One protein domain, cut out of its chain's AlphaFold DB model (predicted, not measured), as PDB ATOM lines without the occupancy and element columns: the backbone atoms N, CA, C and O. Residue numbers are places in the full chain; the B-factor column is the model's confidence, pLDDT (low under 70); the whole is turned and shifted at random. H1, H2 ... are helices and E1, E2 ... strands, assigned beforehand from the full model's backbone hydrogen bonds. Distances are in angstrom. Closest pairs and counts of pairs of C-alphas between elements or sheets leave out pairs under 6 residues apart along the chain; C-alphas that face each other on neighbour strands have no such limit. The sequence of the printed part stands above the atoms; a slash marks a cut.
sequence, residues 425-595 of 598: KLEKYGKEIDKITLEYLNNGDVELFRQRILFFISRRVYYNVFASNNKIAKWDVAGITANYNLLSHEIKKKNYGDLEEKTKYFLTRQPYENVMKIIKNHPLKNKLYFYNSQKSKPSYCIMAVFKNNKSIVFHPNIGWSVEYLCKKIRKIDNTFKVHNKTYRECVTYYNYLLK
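What this domain is: This is residues 425 to 595 of the 598 residues of an uncharacterized protein of Faecalibacillus intestinalis (UniProt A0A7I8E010). A helical hairpin, H1 and H2, has H6 beside H1, while H3, H4 and H5 gather round H8 near one end of H2. From there a small three-strand sheet leads away to the loop of residues 465 to 473, which reaches far out, and H9 and H10, side by side, form a separate pair near the sheet and H2. The printed part has 171 residues with ten named helices and three named strands, in the order H1 H2 E1 E2 H3 H4 H5 H6 H7 H8 E3 H9 H10; the class is mostly helix and the sheet, E2 E1 E3, is mixed. The whole is compact, with a radius of gyration of the C-alphas of 17.4 A and spans of 46 by 40 by 28 A.

How they stand to each other: The inner strand E1, residues 459 to 464, forms an antiparallel hairpin with E2, residues 474 to 478; N 462 and O 476 are 2.8 A apart, within hydrogen-bond range. E3, residues 551 to 554, is parallel to E1, with N 461 and O 552 at 2.8 A. H2, residues 446 to 457, H3, residues 480 to 483, and H10, residues 583 to 594, only graze the sheet. H1, residues 425 to 443, touches H2 with residues 433 to 440 alone, at a shallow tilt of 11 degrees, opposite ways, a hairpin; the closest C-alphas, of Tyr 440 and Phe 449, are 6.0 A apart. H6, residues 510 to 519, touches H1 at a shallow tilt of 30 degrees, the same way, closest at C-alphas 437 and 515, 6.1 A. H7, residues 523 to 527, is close to but not clearly touching H6, with C-alphas 519 and 525 at 5.8 A. H8, residues 542 to 547, touches H5, residues 501 to 508, about perpendicular at 88 degrees, with C-alphas 507 and 543 closest at 4.8 A. H8 also touches H4, residues 487 to 492, with C-alphas 546 and 488 closest at 6.5 A, and only just touches H3, with 3 pairs of C-alphas within 8 A, the closest being 546 and 481 at 5.9 A. H9, residues 562 to 570, touches H10 at a shallow tilt of 26 degrees, the same way, with C-alphas 569 and 590 closest at 6.0 A. The helix packing is part aligned, part crossed: 3 of 6 touching pairs with a tilt are shallow. Every O i to N i+4 pair is within hydrogen-bond range in H1, H2, H4, H5, H6, H8, H9 and H10; H7 has 0 of 1 but 2 of 2 O i to N i+3 pairs, and H3 is too short for an i+4 pair.

Where its parts are: H1 is 27.3 A long from C-alpha 425 at (37.850, 20.268, 20.213); H10 is 16.8 A, ending at C-alpha 594 at (35.537, 13.830, 0.777). H2 measures 16.7 A, E1 15.9 A and H6 14.3 A.

The domain as a whole: The C-alphas of Asn 470 and Asn 521, the farthest apart, are 56.9 A apart. The printed part has no cut; the links H7 to H8 and H9 to H10 are long. The mean pLDDT of the printed part is 84.8, with residues 464 to 474, 533 to 539 and 580 under 70.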
ATOM      1  N   LYS A 425      37.271  20.842  21.435       94.88
ATOM      2  CA  LYS A 425      37.850  20.268  20.213       94.88
ATOM      3  C   LYS A 425      37.533  18.785  20.116       94.88
ATOM      4  O   LYS A 425      37.214  18.334  19.020       94.88
ATOM      5  N   LEU A 426      37.601  18.049  21.227       95.06
ATOM      6  CA  LEU A 426      37.215  16.637  21.283       95.06
ATOM      7  C   LEU A 426      35.756  16.453  20.852       95.06
ATOM      8  O   LEU A 426      35.483  15.648  19.967       95.06
ATOM      9  N   GLU A 427      34.845  17.259  21.397       93.69
ATOM     10  CA  GLU A 427      33.428  17.254  21.021       93.69
ATOM     11  C   GLU A 427      33.230  17.587  19.545       93.69
ATOM     12  O   GLU A 427      32.510  16.882  18.838       93.69
ATOM     13  N   LYS A 428      33.909  18.628  19.048       92.06
ATOM     14  CA  LYS A 428      33.857  18.992  17.631       92.06
ATOM     15  C   LYS A 428      34.309  17.841  16.731       92.06
ATOM     16  O   LYS A 428      33.681  17.578  15.709       92.06
ATOM     17  N   TYR A 429      35.404  17.173  17.083       93.12
ATOM     18  CA  TYR A 429      35.896  16.023  16.330       93.12
ATOM     19  C   TYR A 429      34.937  14.831  16.412       93.12
ATOM     20  O   TYR A 429      34.743  14.160  15.402       93.12
ATOM     21  N   GLY A 430      34.309  14.600  17.568       92.38
ATOM     22  CA  GLY A 430      33.245  13.609  17.729       92.38
ATOM     23  C   GLY A 430      32.063  13.880  16.797       92.38
ATOM     24  O   GLY A 430      31.715  13.016  16.000       92.38
ATOM     25  N   LYS A 431      31.535  15.111  16.798       92.56
ATOM     26  CA  LYS A 431      30.436  15.530  15.908       92.56
ATOM     27  C   LYS A 431      30.776  15.344  14.427       92.56
ATOM     28  O   LYS A 431      29.908  14.987  13.641       92.56
ATOM     29  N   GLU A 432      32.026  15.576  14.030       92.06
ATOM     30  CA  GLU A 432      32.461  15.346  12.648       92.06
ATOM     31  C   GLU A 432      32.403  13.855  12.270       92.06
ATOM     32  O   GLU A 432      31.937  13.510  11.188       92.06
ATOM     33  N   ILE A 433      32.820  12.957  13.168       92.75
ATOM     34  CA  ILE A 433      32.704  11.502  12.965       92.75
ATOM     35  C   ILE A 433      31.234  11.081  12.886       92.75
ATOM     36  O   ILE A 433      30.872  10.261  12.037       92.75
ATOM     37  N   ASP A 434      30.388  11.659  13.737       93.94
ATOM     38  CA  ASP A 434      28.953  11.394  13.734       93.94
ATOM     39  C   ASP A 434      28.346  11.789  12.379       93.94
ATOM     40  O   ASP A 434      27.655  10.981  11.761       93.94
ATOM     41  N   LYS A 435      28.701  12.966  11.840       94.56
ATOM     42  CA  LYS A 435      28.299  13.402  10.488       94.56
ATOM     43  C   LYS A 435      28.773  12.451   9.391       94.56
ATOM     44  O   LYS A 435      27.981  12.084   8.529       94.56
ATOM     45  N   ILE A 436      30.038  12.014   9.427       95.12
ATOM     46  CA  ILE A 436      30.570  11.035   8.459       95.12
ATOM     47  C   ILE A 436      29.747   9.740   8.500       95.12
ATOM     48  O   ILE A 436      29.509   9.123   7.462       95.12
ATOM     49  N   THR A 437      29.314   9.332   9.695       94.75
ATOM     50  CA  THR A 437      28.564   8.092   9.912       94.75
ATOM     51  C   THR A 437      27.114   8.214   9.464       94.75
ATOM     52  O   THR A 437      26.627   7.318   8.785       94.75
ATOM     53  N   LEU A 438      26.440   9.317   9.791       94.75
ATOM     54  CA  LEU A 438      25.081   9.600   9.319       94.75
ATOM     55  C   LEU A 438      25.030   9.646   7.790       94.75
ATOM     56  O   LEU A 438      24.172   9.020   7.182       94.75
ATOM     57  N   GLU A 439      26.009  10.291   7.161       95.06
ATOM     58  CA  GLU A 439      26.077  10.350   5.704       95.06
ATOM     59  C   GLU A 439      26.328   8.972   5.072       95.06
ATOM     60  O   GLU A 439      25.775   8.653   4.023       95.06
ATOM     61  N   TYR A 440      27.109   8.109   5.728       95.69
ATOM     62  CA  TYR A 440      27.245   6.711   5.314       95.69
ATOM     63  C   TYR A 440      25.937   5.924   5.439       95.69
ATOM     64  O   TYR A 440      25.658   5.073   4.597       95.69
ATOM     65  N   LEU A 441      25.123   6.197   6.462       94.00
ATOM     66  CA  LEU A 441      23.804   5.576   6.578       94.00
ATOM     67  C   LEU A 441      22.871   5.993   5.434       94.00
ATOM     68  O   LEU A 441      22.092   5.160   4.979       94.00
ATOM     69  N   ASN A 442      23.006   7.224   4.933       92.56
ATOM     70  CA  ASN A 442      22.202   7.736   3.822       92.56
ATOM     71  C   ASN A 442      22.568   7.098   2.473       92.56
ATOM     72  O   ASN A 442      21.682   6.697   1.723       92.56
ATOM     73  N   ASN A 443      23.861   7.010   2.140       92.62
ATOM     74  CA  ASN A 443      24.307   6.564   0.808       92.62
ATOM     75  C   ASN A 443      24.769   5.098   0.745       92.62
ATOM     76  O   ASN A 443      24.857   4.525  -0.339       92.62
ATOM     77  N   GLY A 444      25.084   4.473   1.882       92.94
ATOM     78  CA  GLY A 444      25.611   3.110   1.943       92.94
ATOM     79  C   GLY A 444      27.002   2.914   1.330       92.94
ATOM     80  O   GLY A 444      27.435   1.764   1.189       92.94
ATOM     81  N   ASP A 445      27.713   3.992   0.984       94.62
ATOM     82  CA  ASP A 445      29.021   3.952   0.334       94.62
ATOM     83  C   ASP A 445      30.140   3.686   1.351       94.62
ATOM     84  O   ASP A 445      30.684   4.564   2.033       94.62
ATOM     85  N   VAL A 446      30.502   2.409   1.420       94.31
ATOM     86  CA  VAL A 446      31.538   1.867   2.301       94.31
ATOM     87  C   VAL A 446      32.910   2.488   2.018       94.31
ATOM     88  O   VAL A 446      33.705   2.702   2.938       94.31
ATOM     89  N   GLU A 447      33.223   2.762   0.755       94.44
ATOM     90  CA  GLU A 447      34.543   3.219   0.337       94.44
ATOM     91  C   GLU A 447      34.710   4.721   0.571       94.44
ATOM     92  O   GLU A 447      35.757   5.131   1.084       94.44
ATOM     93  N   LEU A 448      33.671   5.520   0.323       95.62
ATOM     94  CA  LEU A 448      33.629   6.926   0.722       95.62
ATOM     95  C   LEU A 448      33.751   7.078   2.243       95.62
ATOM     96  O   LEU A 448      34.590   7.852   2.709       95.62
ATOM     97  N   PHE A 449      33.005   6.291   3.033       95.12
ATOM     98  CA  PHE A 449      33.136   6.283   4.496       95.12
ATOM     99  C   PHE A 449      34.570   5.950   4.934       95.12
ATOM    100  O   PHE A 449      35.191   6.683   5.710       95.12
ATOM    101  N   ARG A 450      35.144   4.876   4.375       92.75
ATOM    102  CA  ARG A 450      36.512   4.432   4.675       92.75
ATOM    103  C   ARG A 450      37.544   5.525   4.410       92.75
ATOM    104  O   ARG A 450      38.455   5.724   5.221       92.75
ATOM    105  N   GLN A 451      37.432   6.209   3.274       94.12
ATOM    106  CA  GLN A 451      38.364   7.266   2.899       94.12
ATOM    107  C   GLN A 451      38.148   8.547   3.712       94.12
ATOM    108  O   GLN A 451      39.142   9.137   4.129       94.12
ATOM    109  N   ARG A 452      36.902   8.925   4.040       94.25
ATOM    110  CA  ARG A 452      36.596  10.059   4.934       94.25
ATOM    111  C   ARG A 452      37.182   9.862   6.330       94.25
ATOM    112  O   ARG A 452      37.882  10.748   6.814       94.25
ATOM    113  N   ILE A 453      36.993   8.687   6.939       92.00
ATOM    114  CA  ILE A 453      37.594   8.371   8.244       92.00
ATOM    115  C   ILE A 453      39.119   8.432   8.159       92.00
ATOM    116  O   ILE A 453      39.745   9.101   8.978       92.00
ATOM    117  N   LEU A 454      39.733   7.782   7.159       90.06
ATOM    118  CA  LEU A 454      41.189   7.807   6.992       90.06
ATOM    119  C   LEU A 454      41.716   9.237   6.824       90.06
ATOM    120  O   LEU A 454      42.709   9.600   7.451       90.06
ATOM    121  N   PHE A 455      41.057  10.040   5.993       91.81
ATOM    122  CA  PHE A 455      41.417  11.428   5.746       91.81
ATOM    123  C   PHE A 455      41.302  12.267   7.018       91.81
ATOM    124  O   PHE A 455      42.226  13.020   7.323       91.81
ATOM    125  N   PHE A 456      40.219  12.100   7.781       91.00
ATOM    126  CA  PHE A 456      39.954  12.807   9.031       91.00
ATOM    127  C   PHE A 456      41.032  12.553  10.095       91.00
ATOM    128  O   PHE A 456      41.581  13.509  10.650       91.00
ATOM    129  N   ILE A 457      41.373  11.282  10.339       88.00
ATOM    130  CA  ILE A 457      42.314  10.893  11.401       88.00
ATOM    131  C   ILE A 457      43.786  11.118  11.027       88.00
ATOM    132  O   ILE A 457      44.630  11.214  11.917       88.00
ATOM    133  N   SER A 458      44.114  11.164   9.732       88.31
ATOM    134  CA  SER A 458      45.502  11.214   9.259       88.31
ATOM    135  C   SER A 458      46.097  12.617   9.310       88.31
ATOM    136  O   SER A 458      45.402  13.624   9.155       88.31
ATOM    137  N   ARG A 459      47.429  12.671   9.431       91.31
ATOM    138  CA  ARG A 459      48.190  13.870   9.069       91.31
ATOM    139  C   ARG A 459      48.093  14.031   7.561       91.31
ATOM    140  O   ARG A 459      48.368  13.087   6.829       91.31
ATOM    141  N   ARG A 460      47.709  15.205   7.086       92.50
ATOM    142  CA  ARG A 460      47.613  15.527   5.662       92.50
ATOM    143  C   ARG A 460      48.676  16.550   5.339       92.50
ATOM    144  O   ARG A 460      48.807  17.533   6.061       92.50
ATOM    145  N   VAL A 461      49.448  16.298   4.298       91.12
ATOM    146  CA  VAL A 461      50.556  17.150   3.888       91.12
ATOM    147  C   VAL A 461      50.327  17.532   2.435       91.12
ATOM    148  O   VAL A 461      50.208  16.656   1.583       91.12
ATOM    149  N   TYR A 462      50.258  18.826   2.165       87.88
ATOM    150  CA  TYR A 462      50.082  19.394   0.838       87.88
ATOM    151  C   TYR A 462      51.375  20.081   0.428       87.88
ATOM    152  O   TYR A 462      51.898  20.913   1.169       87.88
ATOM    153  N   TYR A 463      51.887  19.726  -0.743       79.19
ATOM    154  CA  TYR A 463      53.013  20.430  -1.331       79.19
ATOM    155  C   TYR A 463      52.503  21.581  -2.191       79.19
ATOM    156  O   TYR A 463      51.881  21.357  -3.230       79.19
ATOM    157  N   ASN A 464      52.757  22.807  -1.746       67.38
ATOM    158  CA  ASN A 464      52.393  24.006  -2.477       67.38
ATOM    159  C   ASN A 464      53.645  24.626  -3.092       67.38
ATOM    160  O   ASN A 464      54.478  25.219  -2.406       67.38
ATOM    161  N   VAL A 465      53.752  24.492  -4.413       55.25
ATOM    162  CA  VAL A 465      54.698  25.259  -5.221       55.25
ATOM    163  C   VAL A 465      54.035  26.597  -5.523       55.25
ATOM    164  O   VAL A 465      53.010  26.650  -6.210       55.25
ATOM    165  N   PHE A 466      54.573  27.673  -4.959       45.50
ATOM    166  CA  PHE A 466      54.178  29.020  -5.347       45.50
ATOM    167  C   PHE A 466      54.967  29.382  -6.600       45.50
ATOM    168  O   PHE A 466      56.189  29.413  -6.575       45.50
ATOM    169  N   ALA A 467      54.259  29.631  -7.701       35.38
ATOM    170  CA  ALA A 467      54.871  30.003  -8.975       35.38
ATOM    171  C   ALA A 467      55.429  31.443  -8.991       35.38
ATOM    172  O   ALA A 467      55.944  31.872 -10.012       35.38
ATOM    173  N   SER A 468      55.312  32.197  -7.891       37.19
ATOM    174  CA  SER A 468      55.811  33.574  -7.779       37.19
ATOM    175  C   SER A 468      56.848  33.688  -6.660       37.19
ATOM    176  O   SER A 468      56.538  33.428  -5.496       37.19
ATOM    177  N   ASN A 469      58.052  34.105  -7.061       32.34
ATOM    178  CA  ASN A 469      59.172  34.612  -6.262       32.34
ATOM    179  C   ASN A 469      59.804  33.582  -5.320       32.34
ATOM    180  O   ASN A 469      59.290  33.414  -4.220       32.34
ATOM    181  N   ASN A 470      60.913  32.944  -5.726       36.75
ATOM    182  CA  ASN A 470      62.004  32.375  -4.897       36.75
ATOM    183  C   ASN A 470      61.699  31.847  -3.481       36.75
ATOM    184  O   ASN A 470      62.549  31.838  -2.592       36.75
ATOM    185  N   LYS A 471      60.498  31.330  -3.247       41.28
ATOM    186  CA  LYS A 471      60.077  30.811  -1.955       41.28
ATOM    187  C   LYS A 471      60.015  29.308  -2.068       41.28
ATOM    188  O   LYS A 471      59.168  28.751  -2.765       41.28
ATOM    189  N   ILE A 472      60.956  28.698  -1.349       48.09
ATOM    190  CA  ILE A 472      60.992  27.307  -0.903       48.09
ATOM    191  C   ILE A 472      59.570  26.755  -0.897       48.09
ATOM    192  O   ILE A 472      58.700  27.276  -0.191       48.09
ATOM    193  N   ALA A 473      59.330  25.735  -1.718       58.00
ATOM    194  CA  ALA A 473      58.032  25.095  -1.790       58.00
ATOM    195  C   ALA A 473      57.529  24.779  -0.379       58.00
ATOM    196  O   ALA A 473      58.245  24.210   0.453       58.00
ATOM    197  N   LYS A 474      56.306  25.216  -0.082       67.94
ATOM    198  CA  LYS A 474      55.786  25.164   1.277       67.94
ATOM    199  C   LYS A 474      55.000  23.883   1.471       67.94
ATOM    200  O   LYS A 474      54.085  23.565   0.712       67.94
ATOM    201  N   TRP A 475      55.332  23.180   2.541       80.31
ATOM    202  CA  TRP A 475      54.557  22.052   3.023       80.31
ATOM    203  C   TRP A 475      53.469  22.558   3.963       80.31
ATOM    204  O   TRP A 475      53.745  22.913   5.109       80.31
ATOM    205  N   ASP A 476      52.227  22.583   3.492       85.44
ATOM    206  CA  ASP A 476      51.089  22.881   4.352       85.44
ATOM    207  C   ASP A 476      50.585  21.586   4.990       85.44
ATOM    208  O   ASP A 476      50.283  20.598   4.319       85.44
ATOM    209  N   VAL A 477      50.515  21.575   6.321       88.12
ATOM    210  CA  VAL A 477      50.163  20.388   7.100       88.12
ATOM    211  C   VAL A 477      48.830  20.610   7.806       88.12
ATOM    212  O   VAL A 477      48.616  21.638   8.440       88.12
ATOM    213  N   ALA A 478      47.942  19.622   7.735       89.75
ATOM    214  CA  ALA A 478      46.645  19.621   8.396       89.75
ATOM    215  C   ALA A 478      46.347  18.267   9.062       89.75
ATOM    216  O   ALA A 478      47.023  17.268   8.821       89.75
ATOM    217  N   GLY A 479      45.296  18.222   9.880       88.88
ATOM    218  CA  GLY A 479      44.809  17.001  10.534       88.88
ATOM    219  C   GLY A 479      45.055  16.981  12.041       88.88
ATOM    220  O   GLY A 479      45.862  17.745  12.567       88.88
ATOM    221  N   ILE A 480      44.339  16.104  12.750       88.75
ATOM    222  CA  ILE A 480      44.370  16.028  14.223       88.75
ATOM    223  C   ILE A 480      45.793  15.747  14.719       88.75
ATOM    224  O   ILE A 480      46.284  16.409  15.628       88.75
ATOM    225  N   THR A 481      46.493  14.815  14.075       86.00
ATOM    226  CA  THR A 481      47.863  14.432  14.438       86.00
ATOM    227  C   THR A 481      48.892  15.532  14.212       86.00
ATOM    228  O   THR A 481      49.845  15.640  14.979       86.00
ATOM    229  N   ALA A 482      48.685  16.381  13.203       88.12
ATOM    230  CA  ALA A 482      49.507  17.566  12.986       88.12
ATOM    231  C   ALA A 482      49.222  18.644  14.034       88.12
ATOM    232  O   ALA A 482      50.144  19.201  14.623       88.12
ATOM    233  N   ASN A 483      47.939  18.891  14.307       90.88
ATOM    234  CA  ASN A 483      47.507  19.909  15.256       90.88
ATOM    235  C   ASN A 483      47.938  19.593  16.691       90.88
ATOM    236  O   ASN A 483      48.149  20.523  17.456       90.88
ATOM    237  N   TYR A 484      48.074  18.322  17.069       93.12
ATOM    238  CA  TYR A 484      48.467  17.930  18.427       93.12
ATOM    239  C   TYR A 484      49.770  17.129  18.459       93.12
ATOM    240  O   TYR A 484      49.954  16.260  19.309       93.12
ATOM    241  N   ASN A 485      50.696  17.434  17.548       90.31
ATOM    242  CA  ASN A 485      51.987  16.752  17.421       90.31
ATOM    243  C   ASN A 485      52.804  16.712  18.730       90.31
ATOM    244  O   ASN A 485      53.479  15.718  18.981       90.31
ATOM    245  N   LEU A 486      52.714  17.728  19.595       91.94
ATOM    246  CA  LEU A 486      53.407  17.750  20.894       91.94
ATOM    247  C   LEU A 486      52.947  16.655  21.870       91.94
ATOM    248  O   LEU A 486      53.738  16.205  22.695       91.94
ATOM    249  N   LEU A 487      51.722  16.133  21.725       93.06
ATOM    250  CA  LEU A 487      51.269  14.975  22.507       93.06
ATOM    251  C   LEU A 487      51.977  13.679  22.093       93.06
ATOM    252  O   LEU A 487      51.920  12.694  22.825       93.06
ATOM    253  N   SER A 488      52.664  13.656  20.943       87.06
ATOM    254  CA  SER A 488      53.376  12.465  20.466       87.06
ATOM    255  C   SER A 488      54.430  11.974  21.455       87.06
ATOM    256  O   SER A 488      54.619  10.765  21.577       87.06
ATOM    257  N   HIS A 489      55.071  12.886  22.192       84.50
ATOM    258  CA  HIS A 489      56.037  12.532  23.226       84.50
ATOM    259  C   HIS A 489      55.369  11.731  24.351       84.50
ATOM    260  O   HIS A 489      55.841  10.656  24.712       84.50
ATOM    261  N   GLU A 490      54.219  12.198  24.842       87.31
ATOM    262  CA  GLU A 490      53.469  11.517  25.903       87.31
ATOM    263  C   GLU A 490      52.866  10.191  25.421       87.31
ATOM    264  O   GLU A 490      52.929   9.180  26.118       87.31
ATOM    265  N   ILE A 491      52.381  10.148  24.178       87.69
ATOM    266  CA  ILE A 491      51.831   8.941  23.543       87.69
ATOM    267  C   ILE A 491      52.878   7.825  23.380       87.69
ATOM    268  O   ILE A 491      52.525   6.641  23.433       87.69
ATOM    269  N   LYS A 492      54.146   8.181  23.140       84.88
ATOM    270  CA  LYS A 492      55.247   7.223  22.938       84.88
ATOM    271  C   LYS A 492      55.824   6.677  24.248       84.88
ATOM    272  O   LYS A 492      56.451   5.620  24.218       84.88
ATOM    273  N   LYS A 493      55.609   7.345  25.386       84.19
ATOM    274  CA  LYS A 493      56.035   6.846  26.704       84.19
ATOM    275  C   LYS A 493      55.271   5.573  27.096       84.19
ATOM    276  O   LYS A 493      54.120   5.359  26.701       84.19
ATOM    277  N   LYS A 494      55.890   4.739  27.945       75.19
ATOM    278  CA  LYS A 494      55.202   3.608  28.594       75.19
ATOM    279  C   LYS A 494      53.968   4.123  29.352       75.19
ATOM    280  O   LYS A 494      54.002   5.199  29.943       75.19
ATOM    281  N   ASN A 495      52.872   3.364  29.298       73.62
ATOM    282  CA  ASN A 495      51.584   3.696  29.925       73.62
ATOM    283  C   ASN A 495      50.973   5.053  29.519       73.62
ATOM    284  O   ASN A 495      50.140   5.582  30.246       73.62
ATOM    285  N   TYR A 496      51.335   5.587  28.343       79.38
ATOM    286  CA  TYR A 496      50.869   6.889  27.839       79.38
ATOM    287  C   TYR A 496      51.303   8.092  28.696       79.38
ATOM    288  O   TYR A 496      50.696   9.156  28.598       79.38
ATOM    289  N   GLY A 497      52.357   7.928  29.509       81.81
ATOM    290  CA  GLY A 497      53.035   9.010  30.225       81.81
ATOM    291  C   GLY A 497      52.090   9.951  30.974       81.81
ATOM    292  O   GLY A 497      51.379   9.545  31.897       81.81
ATOM    293  N   ASP A 498      52.107  11.216  30.557       89.94
ATOM    294  CA  ASP A 498      51.315  12.295  31.144       89.94
ATOM    295  C   ASP A 498      50.134  12.706  30.251       89.94
ATOM    296  O   ASP A 498      49.673  13.842  30.295       89.94
ATOM    297  N   LEU A 499      49.627  11.795  29.418       94.62
ATOM    298  CA  LEU A 499      48.443  12.049  28.600       94.62
ATOM    299  C   LEU A 499      47.178  12.099  29.471       94.62
ATOM    300  O   LEU A 499      46.951  11.231  30.314       94.62
ATOM    301  N   GLU A 500      46.338  13.105  29.250       95.75
ATOM    302  CA  GLU A 500      45.066  13.266  29.955       95.75
ATOM    303  C   GLU A 500      44.049  12.180  29.542       95.75
ATOM    304  O   GLU A 500      43.976  11.778  28.376       95.75
ATOM    305  N   GLU A 501      43.273  11.669  30.505       93.19
ATOM    306  CA  GLU A 501      42.464  10.455  30.328       93.19
ATOM    307  C   GLU A 501      41.321  10.604  29.311       93.19
ATOM    308  O   GLU A 501      41.132   9.696  28.498       93.19
ATOM    309  N   LYS A 502      40.598  11.737  29.264       95.06
ATOM    310  CA  LYS A 502      39.579  11.955  28.215       95.06
ATOM    311  C   LYS A 502      40.217  11.990  26.829       95.06
ATOM    312  O   LYS A 502      39.697  11.390  25.889       95.06
ATOM    313  N   THR A 503      41.377  12.627  26.701       95.81
ATOM    314  CA  THR A 503      42.147  12.642  25.450       95.81
ATOM    315  C   THR A 503      42.586  11.232  25.058       95.81
ATOM    316  O   THR A 503      42.427  10.823  23.908       95.81
ATOM    317  N   LYS A 504      43.096  10.443  26.005       93.31
ATOM    318  CA  LYS A 504      43.491   9.047  25.781       93.31
ATOM    319  C   LYS A 504      42.310   8.182  25.343       93.31
ATOM    320  O   LYS A 504      42.442   7.416  24.385       93.31
ATOM    321  N   TYR A 505      41.159   8.329  25.992       92.50
ATOM    322  CA  TYR A 505      39.917   7.664  25.606       92.50
ATOM    323  C   TYR A 505      39.481   8.057  24.188       92.50
ATOM    324  O   TYR A 505      39.227   7.178  23.360       92.50
ATOM    325  N   PHE A 506      39.510   9.352  23.859       93.19
ATOM    326  CA  PHE A 506      39.206   9.833  22.513       93.19
ATOM    327  C   PHE A 506      40.140   9.240  21.456       93.19
ATOM    328  O   PHE A 506      39.704   8.739  20.425       93.19
ATOM    329  N   LEU A 507      41.446   9.239  21.704       91.12
ATOM    330  CA  LEU A 507      42.407   8.750  20.719       91.12
ATOM    331  C   LEU A 507      42.313   7.233  20.495       91.12
ATOM    332  O   LEU A 507      42.707   6.755  19.428       91.12
ATOM    333  N   THR A 508      41.822   6.473  21.477       88.00
ATOM    334  CA  THR A 508      41.831   5.002  21.447       88.00
ATOM    335  C   THR A 508      40.485   4.367  21.119       88.00
ATOM    336  O   THR A 508      40.481   3.343  20.436       88.00
ATOM    337  N   ARG A 509      39.370   4.930  21.598       88.00
ATOM    338  CA  ARG A 509      38.067   4.244  21.626       88.00
ATOM    339  C   ARG A 509      36.890   5.095  21.165       88.00
ATOM    340  O   ARG A 509      36.110   4.617  20.347       88.00
ATOM    341  N   GLN A 510      36.775   6.342  21.630       90.25
ATOM    342  CA  GLN A 510      35.549   7.136  21.450       90.25
ATOM    343  C   GLN A 510      35.062   7.242  19.989       90.25
ATOM    344  O   GLN A 510      33.886   6.981  19.765       90.25
ATOM    345  N   PRO A 511      35.906   7.531  18.970       89.81
ATOM    346  CA  PRO A 511      35.482   7.537  17.569       89.81
ATOM    347  C   PRO A 511      34.803   6.244  17.126       89.81
ATOM    348  O   PRO A 511      33.788   6.281  16.439       89.81
ATOM    349  N   TYR A 512      35.354   5.103  17.540       89.19
ATOM    350  CA  TYR A 512      34.802   3.802  17.198       89.19
ATOM    351  C   TYR A 512      33.456   3.579  17.885       89.19
ATOM    352  O   TYR A 512      32.496   3.143  17.250       89.19
ATOM    353  N   GLU A 513      33.379   3.895  19.176       90.38
ATOM    354  CA  GLU A 513      32.154   3.743  19.960       90.38
ATOM    355  C   GLU A 513      31.029   4.644  19.433       90.38
ATOM    356  O   GLU A 513      29.898   4.178  19.311       90.38
ATOM    357  N   ASN A 514      31.343   5.878  19.027       91.00
ATOM    358  CA  ASN A 514      30.405   6.790  18.369       91.00
ATOM    359  C   ASN A 514      29.808   6.174  17.096       91.00
ATOM    360  O   ASN A 514      28.587   6.068  16.975       91.00
ATOM    361  N   VAL A 515      30.663   5.701  16.181       92.25
ATOM    362  CA  VAL A 515      30.228   5.037  14.942       92.25
ATOM    363  C   VAL A 515      29.329   3.842  15.269       92.25
ATOM    364  O   VAL A 515      28.222   3.740  14.745       92.25
ATOM    365  N   MET A 516      29.769   2.956  16.171       90.88
ATOM    366  CA  MET A 516      29.027   1.741  16.530       90.88
ATOM    367  C   MET A 516      27.691   2.026  17.212       90.88
ATOM    368  O   MET A 516      26.737   1.277  17.003       90.88
ATOM    369  N   LYS A 517      27.608   3.098  18.005       92.81
ATOM    370  CA  LYS A 517      26.364   3.551  18.630       92.81
ATOM    371  C   LYS A 517      25.351   3.991  17.575       92.81
ATOM    372  O   LYS A 517      24.198   3.579  17.659       92.81
ATOM    373  N   ILE A 518      25.784   4.765  16.578       93.94
ATOM    374  CA  ILE A 518      24.918   5.273  15.503       93.94
ATOM    375  C   ILE A 518      24.423   4.131  14.603       93.94
ATOM    376  O   ILE A 518      23.243   4.073  14.271       93.94
ATOM    377  N   ILE A 519      25.287   3.175  14.246       92.25
ATOM    378  CA  ILE A 519      24.940   2.103  13.291       92.25
ATOM    379  C   ILE A 519      24.402   0.821  13.944       92.25
ATOM    380  O   ILE A 519      24.195  -0.168  13.242       92.25
ATOM    381  N   LYS A 520      24.224   0.787  15.275       87.88
ATOM    382  CA  LYS A 520      24.037  -0.445  16.072       87.88
ATOM    383  C   LYS A 520      23.009  -1.418  15.484       87.88
ATOM    384  O   LYS A 520      23.295  -2.615  15.435       87.88
ATOM    385  N   ASN A 521      21.873  -0.884  15.033       88.75
ATOM    386  CA  ASN A 521      20.721  -1.628  14.516       88.75
ATOM    387  C   ASN A 521      20.560  -1.502  12.986       88.75
ATOM    388  O   ASN A 521      19.512  -1.845  12.450       88.75
ATOM    389  N   HIS A 522      21.569  -0.986  12.279       91.44
ATOM    390  CA  HIS A 522      21.489  -0.739  10.843       91.44
ATOM    391  C   HIS A 522      22.124  -1.890  10.034       91.44
ATOM    392  O   HIS A 522      23.253  -2.285  10.345       91.44
ATOM    393  N   PRO A 523      21.498  -2.385   8.945       89.12
ATOM    394  CA  PRO A 523      22.049  -3.473   8.121       89.12
ATOM    395  C   PRO A 523      23.462  -3.197   7.581       89.12
ATOM    396  O   PRO A 523      24.292  -4.098   7.447       89.12
ATOM    397  N   LEU A 524      23.769  -1.921   7.318       90.38
ATOM    398  CA  LEU A 524      25.079  -1.475   6.827       90.38
ATOM    399  C   LEU A 524      26.233  -1.676   7.823       90.38
ATOM    400  O   LEU A 524      27.394  -1.586   7.418       90.38
ATOM    401  N   LYS A 525      25.956  -1.975   9.098       88.06
ATOM    402  CA  LYS A 525      26.983  -2.282  10.102       88.06
ATOM    403  C   LYS A 525      27.897  -3.422   9.658       88.06
ATOM    404  O   LYS A 525      29.115  -3.313   9.775       88.06
ATOM    405  N   ASN A 526      27.323  -4.476   9.076       85.94
ATOM    406  CA  ASN A 526      28.071  -5.662   8.646       85.94
ATOM    407  C   ASN A 526      29.037  -5.366   7.487       85.94
ATOM    408  O   ASN A 526      30.009  -6.091   7.287       85.94
ATOM    409  N   LYS A 527      28.819  -4.268   6.749       88.94
ATOM    410  CA  LYS A 527      29.713  -3.834   5.669       88.94
ATOM    411  C   LYS A 527      30.971  -3.111   6.178       88.94
ATOM    412  O   LYS A 527      31.924  -2.955   5.418       88.94
ATOM    413  N   LEU A 528      31.031  -2.725   7.457       86.75
ATOM    414  CA  LEU A 528      32.188  -2.054   8.069       86.75
ATOM    415  C   LEU A 528      33.216  -3.029   8.671       86.75
ATOM    416  O   LEU A 528      33.837  -2.742   9.692       86.75
ATOM    417  N   TYR A 529      33.461  -4.169   8.018       82.69
ATOM    418  CA  TYR A 529      34.398  -5.209   8.481       82.69
ATOM    419  C   TYR A 529      35.836  -4.705   8.729       82.69
ATOM    420  O   TYR A 529      36.601  -5.310   9.480       82.69
ATOM    421  N   PHE A 530      36.234  -3.601   8.089       82.00
ATOM    422  CA  PHE A 530      37.558  -2.992   8.243       82.00
ATOM    423  C   PHE A 530      37.670  -2.049   9.449       82.00
ATOM    424  O   PHE A 530      38.783  -1.639   9.788       82.00
ATOM    425  N   TYR A 531      36.545  -1.659  10.052       81.62
ATOM    426  CA  TYR A 531      36.472  -0.697  11.144       81.62
ATOM    427  C   TYR A 531      36.186  -1.456  12.444       81.62
ATOM    428  O   TYR A 531      35.035  -1.676  12.806       81.62
ATOM    429  N   ASN A 532      37.244  -1.928  13.111       70.94
ATOM    430  CA  ASN A 532      37.159  -2.816  14.273       70.94
ATOM    431  C   ASN A 532      37.740  -2.185  15.555       70.94
ATOM    432  O   ASN A 532      38.571  -1.280  15.506       70.94
ATOM    433  N   SER A 533      37.283  -2.672  16.716       60.03
ATOM    434  CA  SER A 533      37.684  -2.183  18.048       60.03
ATOM    435  C   SER A 533      39.031  -2.718  18.545       60.03
ATOM    436  O   SER A 533      39.559  -2.209  19.535       60.03
ATOM    437  N   GLN A 534      39.576  -3.770  17.923       52.75
ATOM    438  CA  GLN A 534      40.652  -4.582  18.500       52.75
ATOM    439  C   GLN A 534      41.961  -4.585  17.693       52.75
ATOM    440  O   GLN A 534      41.996  -4.457  16.472       52.75
ATOM    441  N   LYS A 535      43.048  -4.776  18.454       49.75
ATOM    442  CA  LYS A 535      44.494  -4.673  18.173       49.75
ATOM    443  C   LYS A 535      45.037  -5.252  16.851       49.75
ATOM    444  O   LYS A 535      46.198  -4.993  16.552       49.75
ATOM    445  N   SER A 536      44.277  -6.005  16.057       41.47
ATOM    446  CA  SER A 536      44.813  -6.726  14.893       41.47
ATOM    447  C   SER A 536      44.889  -5.908  13.597       41.47
ATOM    448  O   SER A 536      45.633  -6.308  12.704       41.47
ATOM    449  N   LYS A 537      44.225  -4.741  13.480       51.28
ATOM    450  CA  LYS A 537      44.458  -3.774  12.377       51.28
ATOM    451  C   LYS A 537      44.292  -2.309  12.833       51.28
ATOM    452  O   LYS A 537      43.249  -1.709  12.597       51.28
ATOM    453  N   PRO A 538      45.336  -1.675  13.397       59.16
ATOM    454  CA  PRO A 538      45.317  -0.300  13.927       59.16
ATOM    455  C   PRO A 538      45.054   0.834  12.902       59.16
ATOM    456  O   PRO A 538      45.250   2.011  13.192       59.16
ATOM    457  N   SER A 539      44.624   0.522  11.680       63.41
ATOM    458  CA  SER A 539      44.646   1.429  10.527       63.41
ATOM    459  C   SER A 539      43.694   2.626  10.604       63.41
ATOM    460  O   SER A 539      43.955   3.601   9.893       63.41
ATOM    461  N   TYR A 540      42.640   2.548  11.428       77.12
ATOM    462  CA  TYR A 540      41.587   3.571  11.568       77.12
ATOM    463  C   TYR A 540      41.435   4.111  13.004       77.12
ATOM    464  O   TYR A 540      40.454   4.776  13.321       77.12
ATOM    465  N   CYS A 541      42.420   3.852  13.870       84.81
ATOM    466  CA  CYS A 541      42.487   4.376  15.234       84.81
ATOM    467  C   CYS A 541      43.410   5.604  15.282       84.81
ATOM    468  O   CYS A 541      44.553   5.534  14.825       84.81
ATOM    469  N   ILE A 542      42.956   6.718  15.869       88.56
ATOM    470  CA  ILE A 542      43.737   7.968  15.916       88.56
ATOM    471  C   ILE A 542      45.056   7.755  16.679       88.56
ATOM    472  O   ILE A 542      46.115   8.157  16.201       88.56
ATOM    473  N   MET A 543      45.022   7.049  17.817       88.56
ATOM    474  CA  MET A 543      46.209   6.713  18.616       88.56
ATOM    475  C   MET A 543      47.272   5.976  17.794       88.56
ATOM    476  O   MET A 543      48.465   6.250  17.910       88.56
ATOM    477  N   ALA A 544      46.856   5.044  16.939       84.44
ATOM    478  CA  ALA A 544      47.785   4.320  16.086       84.44
ATOM    479  C   ALA A 544      48.390   5.199  14.987       84.44
ATOM    480  O   ALA A 544      49.581   5.084  14.695       84.44
ATOM    481  N   VAL A 545      47.596   6.098  14.400       85.50
ATOM    482  CA  VAL A 545      48.095   7.083  13.431       85.50
ATOM    483  C   VAL A 545      49.134   7.997  14.089       85.50
ATOM    484  O   VAL A 545      50.176   8.234  13.480       85.50
ATOM    485  N   PHE A 546      48.910   8.433  15.336       86.44
ATOM    486  CA  PHE A 546      49.903   9.175  16.129       86.44
ATOM    487  C   PHE A 546      51.199   8.382  16.328       86.44
ATOM    488  O   PHE A 546      52.279   8.901  16.044       86.44
ATOM    489  N   LYS A 547      51.105   7.129  16.795       84.69
ATOM    490  CA  LYS A 547      52.281   6.283  17.073       84.69
ATOM    491  C   LYS A 547      53.122   6.025  15.825       84.69
ATOM    492  O   LYS A 547      54.344   6.117  15.889       84.69
ATOM    493  N   ASN A 548      52.462   5.771  14.697       82.88
ATOM    494  CA  ASN A 548      53.117   5.404  13.442       82.88
ATOM    495  C   ASN A 548      53.423   6.609  12.535       82.88
ATOM    496  O   ASN A 548      53.894   6.415  11.419       82.88
ATOM    497  N   ASN A 549      53.107   7.839  12.967       79.62
ATOM    498  CA  ASN A 549      53.219   9.066  12.163       79.62
ATOM    499  C   ASN A 549      52.588   8.934  10.757       79.62
ATOM    500  O   ASN A 549      53.091   9.455   9.757       79.62
ATOM    501  N   LYS A 550      51.475   8.193  10.667       83.38
ATOM    502  CA  LYS A 550      50.850   7.858   9.385       83.38
ATOM    503  C   LYS A 550      50.295   9.128   8.736       83.38
ATOM    504  O   LYS A 550      49.476   9.837   9.327       83.38
ATOM    505  N   SER A 551      50.747   9.396   7.513       89.31
ATOM    506  CA  SER A 551      50.463  10.635   6.790       89.31
ATOM    507  C   SER A 551      49.940  10.361   5.378       89.31
ATOM    508  O   SER A 551      50.372   9.422   4.715       89.31
ATOM    509  N   ILE A 552      49.022  11.204   4.914       92.38
ATOM    510  CA  ILE A 552      48.648  11.346   3.508       92.38
ATOM    511  C   ILE A 552      49.478  12.501   2.963       92.38
ATOM    512  O   ILE A 552      49.238  13.655   3.317       92.38
ATOM    513  N   VAL A 553      50.478  12.185   2.147       92.38
ATOM    514  CA  VAL A 553      51.353  13.183   1.530       92.38
ATOM    515  C   VAL A 553      50.914  13.371   0.086       92.38
ATOM    516  O   VAL A 553      51.024  12.453  -0.722       92.38
ATOM    517  N   PHE A 554      50.398  14.550  -0.239       89.69
ATOM    518  CA  PHE A 554      50.026  14.928  -1.595       89.69
ATOM    519  C   PHE A 554      51.240  15.519  -2.316       89.69
ATOM    520  O   PHE A 554      51.391  16.735  -2.427       89.69
ATOM    521  N   HIS A 555      52.121  14.628  -2.769       84.69
ATOM    522  CA  HIS A 555      53.239  14.928  -3.654       84.69
ATOM    523  C   HIS A 555      53.465  13.739  -4.602       84.69
ATOM    524  O   HIS A 555      53.564  12.611  -4.110       84.69
ATOM    525  N   PRO A 556      53.609  13.954  -5.923       78.25
ATOM    526  CA  PRO A 556      53.660  12.864  -6.901       78.25
ATOM    527  C   PRO A 556      54.852  11.911  -6.705       78.25
ATOM    528  O   PRO A 556      54.695  10.716  -6.924       78.25
ATOM    529  N   ASN A 557      56.002  12.419  -6.239       78.25
ATOM    530  CA  ASN A 557      57.239  11.623  -6.132       78.25
ATOM    531  C   ASN A 557      57.525  11.019  -4.744       78.25
ATOM    532  O   ASN A 557      58.225  10.019  -4.663       78.25
ATOM    533  N   ILE A 558      57.035  11.618  -3.653       80.12
ATOM    534  CA  ILE A 558      57.365  11.174  -2.278       80.12
ATOM    535  C   ILE A 558      56.148  10.664  -1.504       80.12
ATOM    536  O   ILE A 558      56.278  10.098  -0.422       80.12
ATOM    537  N   GLY A 559      54.951  10.941  -2.015       86.56
ATOM    538  CA  GLY A 559      53.691  10.658  -1.359       86.56
ATOM    539  C   GLY A 559      52.792   9.820  -2.251       86.56
ATOM    540  O   GLY A 559      53.216   8.844  -2.861       86.56
ATOM    541  N   TRP A 560      51.517  10.183  -2.317       90.12
ATOM    542  CA  TRP A 560      50.587   9.550  -3.239       90.12
ATOM    543  C   TRP A 560      50.933   9.951  -4.670       90.12
ATOM    544  O   TRP A 560      50.725  11.105  -5.053       90.12
ATOM    545  N   SER A 561      51.410   8.986  -5.458       86.12
ATOM    546  CA  SER A 561      51.604   9.155  -6.897       86.12
ATOM    547  C   SER A 561      50.292   9.530  -7.593       86.12
ATOM    548  O   SER A 561      49.199   9.299  -7.061       86.12
ATOM    549  N   VAL A 562      50.389  10.097  -8.801       86.75
ATOM    550  CA  VAL A 562      49.216  10.407  -9.641       86.75
ATOM    551  C   VAL A 562      48.341   9.160  -9.797       86.75
ATOM    552  O   VAL A 562      47.135   9.217  -9.563       86.75
ATOM    553  N   GLU A 563      48.951   8.018 -10.109       89.00
ATOM    554  CA  GLU A 563      48.271   6.733 -10.288       89.00
ATOM    555  C   GLU A 563      47.541   6.283  -9.022       89.00
ATOM    556  O   GLU A 563      46.368   5.901  -9.074       89.00
ATOM    557  N   TYR A 564      48.206   6.364  -7.864       92.94
ATOM    558  CA  TYR A 564      47.607   5.967  -6.595       92.94
ATOM    559  C   TYR A 564      46.445   6.885  -6.208       92.94
ATOM    560  O   TYR A 564      45.388   6.400  -5.804       92.94
ATOM    561  N   LEU A 565      46.610   8.202  -6.370       93.00
ATOM    562  CA  LEU A 565      45.557   9.183  -6.121       93.00
ATOM    563  C   LEU A 565      44.350   8.941  -7.037       93.00
ATOM    564  O   LEU A 565      43.223   8.850  -6.555       93.00
ATOM    565  N   CYS A 566      44.574   8.741  -8.336       92.00
ATOM    566  CA  CYS A 566      43.504   8.443  -9.288       92.00
ATOM    567  C   CYS A 566      42.807   7.116  -8.963       92.00
ATOM    568  O   CYS A 566      41.584   7.024  -9.047       92.00
ATOM    569  N   LYS A 567      43.552   6.098  -8.510       94.19
ATOM    570  CA  LYS A 567      42.985   4.837  -8.008       94.19
ATOM    571  C   LYS A 567      42.108   5.050  -6.772       94.19
ATOM    572  O   LYS A 567      41.124   4.335  -6.605       94.19
ATOM    573  N   LYS A 568      42.442   6.003  -5.895       95.50
ATOM    574  CA  LYS A 568      41.613   6.362  -4.729       95.50
ATOM    575  C   LYS A 568      40.352   7.119  -5.114       95.50
ATOM    576  O   LYS A 568      39.304   6.815  -4.557       95.50
ATOM    577  N   ILE A 569      40.449   8.031  -6.077       95.75
ATOM    578  CA  ILE A 569      39.298   8.753  -6.628       95.75
ATOM    579  C   ILE A 569      38.331   7.766  -7.290       95.75
ATOM    580  O   ILE A 569      37.172   7.715  -6.901       95.75
ATOM    581  N   ARG A 570      38.821   6.899  -8.187       94.81
ATOM    582  CA  ARG A 570      37.999   5.915  -8.926       94.81
ATOM    583  C   ARG A 570      37.279   4.889  -8.059       94.81
ATOM    584  O   ARG A 570      36.328   4.258  -8.500       94.81
ATOM    585  N   LYS A 571      37.765   4.697  -6.836       95.06
ATOM    586  CA  LYS A 571      37.130   3.848  -5.830       95.06
ATOM    587  C   LYS A 571      35.859   4.465  -5.238       95.06
ATOM    588  O   LYS A 571      35.051   3.717  -4.712       95.06
ATOM    589  N   ILE A 572      35.722   5.788  -5.308       94.88
ATOM    590  CA  ILE A 572      34.542   6.539  -4.865       94.88
ATOM    591  C   ILE A 572      33.700   6.943  -6.086       94.88
ATOM    592  O   ILE A 572      32.500   6.725  -6.116       94.88
ATOM    593  N   ASP A 573      34.346   7.483  -7.119       93.12
ATOM    594  CA  ASP A 573      33.715   7.920  -8.364       93.12
ATOM    595  C   ASP A 573      34.345   7.195  -9.557       93.12
ATOM    596  O   ASP A 573      35.397   7.585 -10.076       93.12
ATOM    597  N   ASN A 574      33.694   6.117  -9.998       89.88
ATOM    598  CA  ASN A 574      34.159   5.288 -11.109       89.88
ATOM    599  C   ASN A 574      34.125   6.009 -12.472       89.88
ATOM    600  O   ASN A 574      34.786   5.550 -13.405       89.88
ATOM    601  N   THR A 575      33.425   7.144 -12.583       88.19
ATOM    602  CA  THR A 575      33.310   7.930 -13.821       88.19
ATOM    603  C   THR A 575      34.490   8.884 -14.036       88.19
ATOM    604  O   THR A 575      34.648   9.452 -15.120       88.19
ATOM    605  N   PHE A 576      35.366   9.032 -13.036       87.81
ATOM    606  CA  PHE A 576      36.496   9.954 -13.078       87.81
ATOM    607  C   PHE A 576      37.484   9.665 -14.226       87.81
ATOM    608  O   PHE A 576      38.210   8.658 -14.245       87.81
ATOM    609  N   LYS A 577      37.584  10.625 -15.155       79.69
ATOM    610  CA  LYS A 577      38.544  10.627 -16.267       79.69
ATOM    611  C   LYS A 577      39.794  11.432 -15.897       79.69
ATOM    612  O   LYS A 577      39.706  12.600 -15.532       79.69
ATOM    613  N   VAL A 578      40.960  10.792 -16.020       73.25
ATOM    614  CA  VAL A 578      42.278  11.382 -15.697       73.25
ATOM    615  C   VAL A 578      42.777  12.320 -16.799       73.25
ATOM    616  O   VAL A 578      43.549  13.231 -16.514       73.25
ATOM    617  N   HIS A 579      42.338  12.103 -18.042       71.25
ATOM    618  CA  HIS A 579      42.771  12.872 -19.207       71.25
ATOM    619  C   HIS A 579      42.642  14.379 -18.943       71.25
ATOM    620  O   HIS A 579      41.591  14.849 -18.507       71.25
ATOM    621  N   ASN A 580      43.729  15.111 -19.198       64.06
ATOM    622  CA  ASN A 580      43.842  16.566 -19.070       64.06
ATOM    623  C   ASN A 580      43.714  17.141 -17.645       64.06
ATOM    624  O   ASN A 580      43.472  18.336 -17.508       64.06
ATOM    625  N   LYS A 581      43.890  16.340 -16.582       72.06
ATOM    626  CA  LYS A 581      43.960  16.854 -15.201       72.06
ATOM    627  C   LYS A 581      45.388  16.840 -14.664       72.06
ATOM    628  O   LYS A 581      46.060  15.809 -14.645       72.06
ATOM    629  N   THR A 582      45.834  17.978 -14.153       81.75
ATOM    630  CA  THR A 582      47.068  18.117 -13.375       81.75
ATOM    631  C   THR A 582      46.954  17.399 -12.025       81.75
ATOM    632  O   THR A 582      45.862  17.191 -11.488       81.75
ATOM    633  N   TYR A 583      48.093  17.073 -11.398       83.25
ATOM    634  CA  TYR A 583      48.107  16.474 -10.054       83.25
ATOM    635  C   TYR A 583      47.323  17.312  -9.033       83.25
ATOM    636  O   TYR A 583      46.570  16.774  -8.220       83.25
ATOM    637  N   ARG A 584      47.450  18.643  -9.099       82.56
ATOM    638  CA  ARG A 584      46.759  19.571  -8.198       82.56
ATOM    639  C   ARG A 584      45.244  19.545  -8.390       82.56
ATOM    640  O   ARG A 584      44.510  19.596  -7.402       82.56
ATOM    641  N   GLU A 585      44.769  19.434  -9.626       84.31
ATOM    642  CA  GLU A 585      43.341  19.269  -9.912       84.31
ATOM    643  C   GLU A 585      42.822  17.933  -9.377       84.31
ATOM    644  O   GLU A 585      41.762  17.905  -8.754       84.31
ATOM    645  N   CYS A 586      43.592  16.848  -9.506       87.00
ATOM    646  CA  CYS A 586      43.250  15.558  -8.901       87.00
ATOM    647  C   CYS A 586      43.168  15.642  -7.367       87.00
ATOM    648  O   CYS A 586      42.218  15.135  -6.775       87.00
ATOM    649  N   VAL A 587      44.117  16.318  -6.707       90.19
ATOM    650  CA  VAL A 587      44.087  16.529  -5.244       90.19
ATOM    651  C   VAL A 587      42.869  17.362  -4.843       90.19
ATOM    652  O   VAL A 587      42.192  17.046  -3.865       90.19
ATOM    653  N   THR A 588      42.564  18.414  -5.604       90.31
ATOM    654  CA  THR A 588      41.408  19.285  -5.358       90.31
ATOM    655  C   THR A 588      40.100  18.507  -5.493       90.31
ATOM    656  O   THR A 588      39.258  18.583  -4.599       90.31
ATOM    657  N   TYR A 589      39.965  17.701  -6.548       93.19
ATOM    658  CA  TYR A 589      38.804  16.843  -6.769       93.19
ATOM    659  C   TYR A 589      38.651  15.783  -5.674       93.19
ATOM    660  O   TYR A 589      37.565  15.589  -5.138       93.19
ATOM    661  N   TYR A 590      39.752  15.155  -5.260       95.00
ATOM    662  CA  TYR A 590      39.740  14.207  -4.151       95.00
ATOM    663  C   TYR A 590      39.250  14.845  -2.846       95.00
ATOM    664  O   TYR A 590      38.369  14.305  -2.183       95.00
ATOM    665  N   ASN A 591      39.767  16.028  -2.495       93.31
ATOM    666  CA  ASN A 591      39.291  16.763  -1.321       93.31
ATOM    667  C   ASN A 591      37.807  17.142  -1.449       93.31
ATOM    668  O   ASN A 591      37.108  17.151  -0.441       93.31
ATOM    669  N   TYR A 592      37.333  17.461  -2.660       94.19
ATOM    670  CA  TYR A 592      35.928  17.761  -2.929       94.19
ATOM    671  C   TYR A 592      35.024  16.553  -2.658       94.19
ATOM    672  O   TYR A 592      34.080  16.694  -1.887       94.19
ATOM    673  N   LEU A 593      35.360  15.366  -3.176       93.75
ATOM    674  CA  LEU A 593      34.600  14.130  -2.925       93.75
ATOM    675  C   LEU A 593      34.483  13.797  -1.432       93.75
ATOM    676  O   LEU A 593      33.478  13.258  -0.975       93.75
ATOM    677  N   LEU A 594      35.519  14.114  -0.654       94.06
ATOM    678  CA  LEU A 594      35.537  13.830   0.777       94.06
ATOM    679  C   LEU A 594      34.782  14.854   1.627       94.06
ATOM    680  O   LEU A 594      34.533  14.559   2.799       94.06
ATOM    681  N   LYS A 595      34.400  16.020   1.084       90.88
ATOM    682  CA  LYS A 595      33.567  16.976   1.823       90.88
ATOM    683  C   LYS A 595      32.241  16.320   2.201       90.88
ATOM    684  O   LYS A 595      31.665  15.557   1.428       90.88
TER     685      LYS A 595